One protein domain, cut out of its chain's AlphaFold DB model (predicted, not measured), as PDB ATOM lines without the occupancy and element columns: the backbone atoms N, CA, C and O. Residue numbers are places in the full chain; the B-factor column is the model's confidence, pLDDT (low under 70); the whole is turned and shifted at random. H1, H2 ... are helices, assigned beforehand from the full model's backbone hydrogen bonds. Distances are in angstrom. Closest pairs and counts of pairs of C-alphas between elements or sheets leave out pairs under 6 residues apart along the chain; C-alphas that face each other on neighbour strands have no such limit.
ATOM      1  N   PHE A  74    -102.889   2.939 574.560       78.69
ATOM      2  CA  PHE A  74    -104.203   2.409 574.165       78.69
ATOM      3  C   PHE A  74    -104.583   1.114 574.899       78.69
ATOM      4  O   PHE A  74    -105.706   0.999 575.377       78.69
ATOM      5  N   GLU A  75    -103.660   0.156 575.045       82.06
ATOM      6  CA  GLU A  75    -103.910  -1.069 575.825       82.06
ATOM      7  C   GLU A  75    -104.212  -0.707 577.285       82.06
ATOM      8  O   GLU A  75    -105.194  -1.176 577.855       82.06
ATOM      9  N   TYR A  76    -103.443   0.221 577.861       84.62
ATOM     10  CA  TYR A  76    -103.692   0.738 579.205       84.62
ATOM     11  C   TYR A  76    -105.072   1.399 579.350       84.62
ATOM     12  O   TYR A  76    -105.748   1.169 580.352       84.62
ATOM     13  N   GLN A  77    -105.507   2.188 578.359       82.12
ATOM     14  CA  GLN A  77    -106.829   2.825 578.354       82.12
ATOM     15  C   GLN A  77    -107.967   1.802 578.408       82.12
ATOM     16  O   GLN A  77    -108.917   1.994 579.166       82.12
ATOM     17  N   TYR A  78    -107.864   0.712 577.646       83.12
ATOM     18  CA  TYR A  78    -108.865  -0.352 577.688       83.12
ATOM     19  C   TYR A  78    -108.906  -1.017 579.062       83.12
ATOM     20  O   TYR A  78    -109.971  -1.112 579.664       83.12
ATOM     21  N   VAL A  79    -107.745  -1.391 579.605       87.75
ATOM     22  CA  VAL A  79    -107.677  -2.105 580.887       87.75
ATOM     23  C   VAL A  79    -108.197  -1.254 582.046       87.75
ATOM     24  O   VAL A  79    -108.933  -1.755 582.893       87.75
ATOM     25  N   ILE A  80    -107.844   0.035 582.098       85.06
ATOM     26  CA  ILE A  80    -108.296   0.917 583.183       85.06
ATOM     27  C   ILE A  80    -109.789   1.238 583.082       85.06
ATOM     28  O   ILE A  80    -110.462   1.334 584.106       85.06
ATOM     29  N   ARG A  81    -110.326   1.362 581.864       81.25
ATOM     30  CA  ARG A  81    -111.763   1.544 581.641       81.25
ATOM     31  C   ARG A  81    -112.540   0.297 582.051       81.25
ATOM     32  O   ARG A  81    -113.544   0.417 582.746       81.25
ATOM     33  N   ASP A  82    -112.073  -0.880 581.647       84.88
ATOM     34  CA  ASP A  82    -112.737  -2.140 581.974       84.88
ATOM     35  C   ASP A  82    -112.705  -2.382 583.494       84.88
ATOM     36  O   ASP A  82    -113.734  -2.695 584.084       84.88
ATOM     37  N   PHE A  83    -111.590  -2.074 584.170       87.81
ATOM     38  CA  PHE A  83    -111.545  -2.061 585.636       87.81
ATOM     39  C   PHE A  83    -112.549  -1.074 586.239       87.81
ATOM     40  O   PHE A  83    -113.250  -1.409 587.195       87.81
ATOM     41  N   ALA A  84    -112.635   0.139 585.684       82.50
ATOM     42  CA  ALA A  84    -113.561   1.148 586.178       82.50
ATOM     43  C   ALA A  84    -115.015   0.665 586.115       82.50
ATOM     44  O   ALA A  84    -115.772   0.813 587.072       82.50
ATOM     45  N   LYS A  85    -115.372   0.030 584.999       80.25
ATOM     46  CA  LYS A  85    -116.688  -0.553 584.758       80.25
ATOM     47  C   LYS A  85    -116.968  -1.773 585.637       80.25
ATOM     48  O   LYS A  85    -118.078  -1.910 586.136       80.25
ATOM     49  N   ASP A  86    -115.991  -2.648 585.835       84.44
ATOM     50  CA  ASP A  86    -116.210  -3.919 586.531       84.44
ATOM     51  C   ASP A  86    -116.159  -3.781 588.060       84.44
ATOM     52  O   ASP A  86    -116.815  -4.548 588.766       84.44
ATOM     53  N   VAL A  87    -115.378  -2.828 588.581       83.12
ATOM     54  CA  VAL A  87    -115.028  -2.762 590.014       83.12
ATOM     55  C   VAL A  87    -115.539  -1.497 590.703       83.12
ATOM     56  O   VAL A  87    -115.922  -1.554 591.868       83.12
ATOM     57  N   ILE A  88    -115.575  -0.360 590.006       77.69
ATOM     58  CA  ILE A  88    -115.932   0.951 590.585       77.69
ATOM     59  C   ILE A  88    -117.095   1.621 589.837       77.69
ATOM     60  O   ILE A  88    -117.217   2.846 589.836       77.69
ATOM     61  N   SER A  89    -117.975   0.817 589.229       72.19
ATOM     62  CA  SER A  89    -119.117   1.258 588.409       72.19
ATOM     63  C   SER A  89    -120.029   2.271 589.097       72.19
ATOM     64  O   SER A  89    -120.513   3.199 588.449       72.19
ATOM     65  N   ASP A  90    -120.219   2.144 590.411       68.88
ATOM     66  CA  ASP A  90    -121.059   3.048 591.204       68.88
ATOM     67  C   ASP A  90    -120.576   4.507 591.184       68.88
ATOM     68  O   ASP A  90    -121.370   5.426 591.378       68.88
ATOM     69  N   LEU A  91    -119.292   4.744 590.903       61.16
ATOM     70  CA  LEU A  91    -118.706   6.085 590.823       61.16
ATOM     71  C   LEU A  91    -118.851   6.731 589.438       61.16
ATOM     72  O   LEU A  91    -118.639   7.935 589.310       61.16
ATOM     73  N   PHE A  92    -119.245   5.963 588.417       60.78
ATOM     74  CA  PHE A  92    -119.345   6.415 587.023       60.78
ATOM     75  C   PHE A  92    -120.777   6.381 586.473       60.78
ATOM     76  O   PHE A  92    -120.979   6.421 585.262       60.78
ATOM     77  N   GLN A  93    -121.784   6.372 587.353       54.12
ATOM     78  CA  GLN A  93    -123.204   6.296 586.981       54.12
ATOM     79  C   GLN A  93    -123.729   7.476 586.132       54.12
ATOM     80  O   GLN A  93    -124.891   7.441 585.731       54.12
ATOM     81  N   THR A  94    -122.938   8.521 585.842       46.62
ATOM     82  CA  THR A  94    -123.472   9.758 585.240       46.62
ATOM     83  C   THR A  94    -123.074  10.090 583.807       46.62
ATOM     84  O   THR A  94    -123.801  10.873 583.208       46.62
ATOM     85  N   GLU A  95    -122.043   9.513 583.187       47.22
ATOM     86  CA  GLU A  95    -121.760   9.779 581.761       47.22
ATOM     87  C   GLU A  95    -121.178   8.522 581.110       47.22
ATOM     88  O   GLU A  95    -120.165   7.999 581.564       47.22
ATOM     89  N   GLY A  96    -121.869   7.991 580.096       52.31
ATOM     90  CA  GLY A  96    -121.640   6.664 579.524       52.31
ATOM     91  C   GLY A  96    -120.173   6.350 579.213       52.31
ATOM     92  O   GLY A  96    -119.645   6.757 578.183       52.31
ATOM     93  N   LEU A  97    -119.555   5.529 580.069       54.25
ATOM     94  CA  LEU A  97    -118.267   4.870 579.809       54.25
ATOM     95  C   LEU A  97    -118.324   3.906 578.612       54.25
ATOM     96  O   LEU A  97    -117.284   3.429 578.161       54.25
ATOM     97  N   ASP A  98    -119.531   3.594 578.136       53.56
ATOM     98  CA  ASP A  98    -119.768   2.557 577.140       53.56
ATOM     99  C   ASP A  98    -119.409   2.977 575.702       53.56
ATOM    100  O   ASP A  98    -119.134   2.086 574.903       53.56
ATOM    101  N   ASP A  99    -119.288   4.280 575.389       50.72
ATOM    102  CA  ASP A  99    -119.154   4.745 573.990       50.72
ATOM    103  C   ASP A  99    -117.954   5.667 573.671       50.72
ATOM    104  O   ASP A  99    -117.738   5.989 572.502       50.72
ATOM    105  N   TYR A 100    -117.122   6.069 574.644       52.44
ATOM    106  CA  TYR A 100    -116.016   7.012 574.391       52.44
ATOM    107  C   TYR A 100    -114.633   6.470 574.777       52.44
ATOM    108  O   TYR A 100    -114.423   5.928 575.865       52.44
ATOM    109  N   LEU A 101    -113.649   6.676 573.890       56.84
ATOM    110  CA  LEU A 101    -112.241   6.685 574.284       56.84
ATOM    111  C   LEU A 101    -112.066   7.818 575.298       56.84
ATOM    112  O   LEU A 101    -112.243   8.985 574.952       56.84
ATOM    113  N   LEU A 102    -111.744   7.475 576.544       64.88
ATOM    114  CA  LEU A 102    -111.464   8.474 577.569       64.88
ATOM    115  C   LEU A 102    -110.283   9.340 577.122       64.88
ATOM    116  O   LEU A 102    -109.230   8.832 576.715       64.88
ATOM    117  N   GLU A 103    -110.439  10.653 577.241       69.56
ATOM    118  CA  GLU A 103    -109.348  11.576 576.981       69.56
ATOM    119  C   GLU A 103    -108.193  11.332 577.959       69.56
ATOM    120  O   GLU A 103    -108.361  10.836 579.080       69.56
ATOM    121  N   LYS A 104    -106.984  11.736 577.558       71.38
ATOM    122  CA  LYS A 104    -105.777  11.504 578.356       71.38
ATOM    123  C   LYS A 104    -105.874  12.046 579.776       71.38
ATOM    124  O   LYS A 104    -105.405  11.400 580.713       71.38
ATOM    125  N   GLU A 105    -106.504  13.199 579.945       73.75
ATOM    126  CA  GLU A 105    -106.707  13.806 581.256       73.75
ATOM    127  C   GLU A 105    -107.642  12.973 582.147       73.75
ATOM    128  O   GLU A 105    -107.359  12.782 583.331       73.75
ATOM    129  N   GLN A 106    -108.723  12.423 581.586       77.25
ATOM    130  CA  GLN A 106    -109.678  11.582 582.312       77.25
ATOM    131  C   GLN A 106    -109.022  10.281 582.780       77.25
ATOM    132  O   GLN A 106    -109.163   9.902 583.940       77.25
ATOM    133  N   ILE A 107    -108.223   9.653 581.915       77.00
ATOM    134  CA  ILE A 107    -107.432   8.461 582.254       77.00
ATOM    135  C   ILE A 107    -106.466   8.746 583.405       77.00
ATOM    136  O   ILE A 107    -106.344   7.940 584.325       77.00
ATOM    137  N   MET A 108    -105.792   9.897 583.391       77.12
ATOM    138  CA  MET A 108    -104.867  10.271 584.464       77.12
ATOM    139  C   MET A 108    -105.590  10.536 585.789       77.12
ATOM    140  O   MET A 108    -105.090  10.133 586.840       77.12
ATOM    141  N   LYS A 109    -106.773  11.164 585.757       80.19
ATOM    142  CA  LYS A 109    -107.623  11.353 586.946       80.19
ATOM    143  C   LYS A 109    -108.085  10.012 587.514       80.19
ATOM    144  O   LYS A 109    -107.956   9.788 588.714       80.19
ATOM    145  N   LEU A 110    -108.554   9.115 586.649       79.62
ATOM    146  CA  LEU A 110    -108.986   7.768 587.016       79.62
ATOM    147  C   LEU A 110    -107.843   6.962 587.636       79.62
ATOM    148  O   LEU A 110    -107.999   6.405 588.718       79.62
ATOM    149  N   LYS A 111    -106.667   6.975 587.000       83.44
ATOM    150  CA  LYS A 111    -105.449   6.354 587.528       83.44
ATOM    151  C   LYS A 111    -105.124   6.880 588.921       83.44
ATOM    152  O   LYS A 111    -104.957   6.096 589.847       83.44
ATOM    153  N   SER A 112    -105.064   8.204 589.067       82.81
ATOM    154  CA  SER A 112    -104.765   8.846 590.347       82.81
ATOM    155  C   SER A 112    -105.760   8.441 591.431       82.81
ATOM    156  O   SER A 112    -105.355   8.221 592.567       82.81
ATOM    157  N   TYR A 113    -107.046   8.345 591.095       82.44
ATOM    158  CA  TYR A 113    -108.080   7.916 592.029       82.44
ATOM    159  C   TYR A 113    -107.885   6.460 592.462       82.44
ATOM    160  O   TYR A 113    -107.843   6.181 593.657       82.44
ATOM    161  N   ILE A 114    -107.703   5.547 591.505       83.31
ATOM    162  CA  ILE A 114    -107.496   4.115 591.764       83.31
ATOM    163  C   ILE A 114    -106.254   3.882 592.633       83.31
ATOM    164  O   ILE A 114    -106.289   3.077 593.557       83.31
ATOM    165  N   GLU A 115    -105.160   4.590 592.345       80.69
ATOM    166  CA  GLU A 115    -103.890   4.420 593.056       80.69
ATOM    167  C   GLU A 115    -103.915   4.988 594.483       80.69
ATOM    168  O   GLU A 115    -103.178   4.483 595.332       80.69
ATOM    169  N   GLN A 116    -104.729   6.020 594.737       77.12
ATOM    170  CA  GLN A 116    -104.878   6.662 596.051       77.12
ATOM    171  C   GLN A 116    -105.977   6.038 596.916       77.12
ATOM    172  O   GLN A 116    -105.934   6.169 598.138       77.12
ATOM    173  N   ALA A 117    -106.972   5.411 596.297       73.00
ATOM    174  CA  ALA A 117    -108.020   4.686 596.992       73.00
ATOM    175  C   ALA A 117    -107.532   3.302 597.456       73.00
ATOM    176  O   ALA A 117    -106.510   2.789 596.998       73.00
ATOM    177  N   ASP A 118    -108.328   2.649 598.304       76.56
ATOM    178  CA  ASP A 118    -108.087   1.271 598.761       76.56
ATOM    179  C   ASP A 118    -108.171   0.218 597.628       76.56
ATOM    180  O   ASP A 118    -108.024  -0.965 597.895       76.56
ATOM    181  N   TYR A 119    -108.364   0.631 596.365       79.56
ATOM    182  CA  TYR A 119    -108.459  -0.233 595.177       79.56
ATOM    183  C   TYR A 119    -107.113  -0.571 594.526       79.56
ATOM    184  O   TYR A 119    -107.068  -1.241 593.493       79.56
ATOM    185  N   ASN A 120    -106.008  -0.062 595.064       82.00
ATOM    186  CA  ASN A 120    -104.685  -0.185 594.460       82.00
ATOM    187  C   ASN A 120    -104.278  -1.659 594.234       82.00
ATOM    188  O   ASN A 120    -103.812  -2.018 593.150       82.00
ATOM    189  N   ILE A 121    -104.517  -2.533 595.219       86.44
ATOM    190  CA  ILE A 121    -104.168  -3.961 595.136       86.44
ATOM    191  C   ILE A 121    -105.049  -4.673 594.102       86.44
ATOM    192  O   ILE A 121    -104.544  -5.426 593.265       86.44
ATOM    193  N   GLU A 122    -106.357  -4.419 594.132       90.19
ATOM    194  CA  GLU A 122    -107.343  -4.948 593.191       90.19
ATOM    195  C   GLU A 122    -107.012  -4.526 591.761       90.19
ATOM    196  O   GLU A 122    -107.065  -5.353 590.852       90.19
ATOM    197  N   TRP A 123    -106.602  -3.274 591.569       90.00
ATOM    198  CA  TRP A 123    -106.179  -2.742 590.281       90.00
ATOM    199  C   TRP A 123    -104.959  -3.467 589.725       90.00
ATOM    200  O   TRP A 123    -104.989  -3.919 588.579       90.00
ATOM    201  N   TYR A 124    -103.893  -3.621 590.516       89.69
ATOM    202  CA  TYR A 124    -102.698  -4.330 590.055       89.69
ATOM    203  C   TYR A 124    -103.012  -5.778 589.685       89.69
ATOM    204  O   TYR A 124    -102.548  -6.255 588.648       89.69
ATOM    205  N   LYS A 125    -103.843  -6.457 590.481       91.88
ATOM    206  CA  LYS A 125    -104.276  -7.824 590.185       91.88
ATOM    207  C   LYS A 125    -105.109  -7.893 588.901       91.88
ATOM    208  O   LYS A 125    -104.802  -8.705 588.033       91.88
ATOM    209  N   TYR A 126    -106.116  -7.031 588.763       92.62
ATOM    210  CA  TYR A 126    -106.991  -6.993 587.591       92.62
ATOM    211  C   TYR A 126    -106.200  -6.708 586.315       92.62
ATOM    212  O   TYR A 126    -106.322  -7.432 585.327       92.62
ATOM    213  N   LYS A 127    -105.340  -5.684 586.347       91.69
ATOM    214  CA  LYS A 127    -104.482  -5.319 585.219       91.69
ATOM    215  C   LYS A 127    -103.593  -6.492 584.808       91.69
ATOM    216  O   LYS A 127    -103.566  -6.839 583.629       91.69
ATOM    217  N   HIS A 128    -102.921  -7.135 585.765       93.19
ATOM    218  CA  HIS A 128    -102.053  -8.285 585.494       93.19
ATOM    219  C   HIS A 128    -102.819  -9.446 584.849       93.19
ATOM    220  O   HIS A 128    -102.391  -9.986 583.830       93.19
ATOM    221  N   GLU A 129    -103.982  -9.809 585.397       93.62
ATOM    222  CA  GLU A 129    -104.831 -10.879 584.858       93.62
ATOM    223  C   GLU A 129    -105.339 -10.560 583.444       93.62
ATOM    224  O   GLU A 129    -105.318 -11.430 582.565       93.62
ATOM    225  N   HIS A 130    -105.743  -9.313 583.192       91.94
ATOM    226  CA  HIS A 130    -106.198  -8.871 581.878       91.94
ATOM    227  C   HIS A 130    -105.080  -8.996 580.834       91.94
ATOM    228  O   HIS A 130    -105.274  -9.604 579.778       91.94
ATOM    229  N   LEU A 131    -103.888  -8.482 581.145       91.44
ATOM    230  CA  LEU A 131    -102.720  -8.541 580.263       91.44
ATOM    231  C   LEU A 131    -102.272  -9.981 580.008       91.44
ATOM    232  O   LEU A 131    -101.955 -10.337 578.873       91.44
ATOM    233  N   LEU A 132    -102.305 -10.834 581.035       93.56
ATOM    234  CA  LEU A 132    -101.989 -12.253 580.910       93.56
ATOM    235  C   LEU A 132    -102.954 -12.963 579.951       93.56
ATOM    236  O   LEU A 132    -102.530 -13.768 579.121       93.56
ATOM    237  N   ASN A 133    -104.251 -12.662 580.031       90.81
ATOM    238  CA  ASN A 133    -105.255 -13.229 579.130       90.81
ATOM    239  C   ASN A 133    -105.119 -12.702 577.696       90.81
ATOM    240  O   ASN A 133    -105.325 -13.454 576.742       90.81
ATOM    241  N   SER A 134    -104.768 -11.429 577.518       89.19
ATOM    242  CA  SER A 134    -104.477 -10.854 576.199       89.19
ATOM    243  C   SER A 134    -103.220 -11.463 575.577       89.19
ATOM    244  O   SER A 134    -103.256 -11.864 574.416       89.19
ATOM    245  N   LEU A 135    -102.156 -11.660 576.361       91.44
ATOM    246  CA  LEU A 135    -100.942 -12.345 575.916       91.44
ATOM    247  C   LEU A 135    -101.226 -13.787 575.483       91.44
ATOM    248  O   LEU A 135    -100.789 -14.202 574.413       91.44
ATOM    249  N   LYS A 136    -101.993 -14.547 576.275       91.19
ATOM    250  CA  LYS A 136    -102.395 -15.916 575.911       91.19
ATOM    251  C   LYS A 136    -103.147 -15.947 574.585       91.19
ATOM    252  O   LYS A 136    -102.829 -16.770 573.741       91.19
ATOM    253  N   ARG A 137    -104.101 -15.029 574.383       88.12
ATOM    254  CA  ARG A 137    -104.847 -14.908 573.119       88.12
ATOM    255  C   ARG A 137    -103.931 -14.585 571.939       88.12
ATOM    256  O   ARG A 137    -104.097 -15.182 570.883       88.12
ATOM    257  N   PHE A 138    -102.970 -13.684 572.131       88.25
ATOM    258  CA  PHE A 138    -101.985 -13.331 571.109       88.25
ATOM    259  C   PHE A 138    -101.081 -14.515 570.743       88.25
ATOM    260  O   PHE A 138    -100.878 -14.795 569.569       88.25
ATOM    261  N   LEU A 139    -100.568 -15.245 571.735       88.50
ATOM    262  CA  LEU A 139     -99.674 -16.384 571.508       88.50
ATOM    263  C   LEU A 139    -100.397 -17.640 570.994       88.50
ATOM    264  O   LEU A 139     -99.788 -18.463 570.311       88.50
ATOM    265  N   ASP A 140    -101.686 -17.783 571.305       84.88
ATOM    266  CA  ASP A 140    -102.558 -18.827 570.760       84.88
ATOM    267  C   ASP A 140    -103.059 -18.504 569.340       84.88
ATOM    268  O   ASP A 140    -103.683 -19.365 568.716       84.88
ATOM    269  N   PHE A 141    -102.821 -17.287 568.831       78.06
ATOM    270  CA  PHE A 141    -103.274 -16.867 567.510       78.06
ATOM    271  C   PHE A 141    -102.577 -17.686 566.421       78.06
ATOM    272  O   PHE A 141    -101.366 -17.594 566.220       78.06
TER     273      PHE A 141
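This is residues 74 to 141 of the 212 residues of an uncharacterized protein of Bacteroidetes bacterium (UniProt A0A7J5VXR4). The longest helix, H3, and H2 make a V, meeting near their ends at a tight link, and H1 sits in the V's opening and packs on both. The last residues, 135 to 141, stick out, and a long loop, residues 88 to 103, leads from H1 to H2. The 68 printed residues, with three named helices in the order H1, H2, H3 and no named strand, are all helix in class and compact, with a radius of gyration of the C-alphas of 12.6 A and spans of 38 by 27 by 20 A.

H3, residues 120 to 139, touches H1, residues 74 to 87, with residues 123 to 130 alone; the closest C-alphas, of Val 79 and Lys 127, are 6.3 A apart. They run opposite ways at a steep tilt of 54 degrees. H1 touches H2, residues 104 to 116, with residues 77 to 80 alone, closest at the C-alphas of Gln 77 and Ile 107, 6.9 A. H2 and H3 are close but not clearly touching, at a steep tilt of 56 degrees. In H1, H2 and H3 every O i to N i+4 pair is within hydrogen-bond range.

H3 is 28.5 A long, ending at C-alpha 139 (-99.674, -16.384, 571.508); H1, 19.9 A, begins at C-alpha 74 (-104.203, 2.409, 574.165); H2 is 18.4 A.

The C-alphas of Thr 94 and Asp 140, the two farthest apart, are 38.3 A apart. The printed part has no cut. Residues 90 to 103, within the long link, have pLDDT under 70.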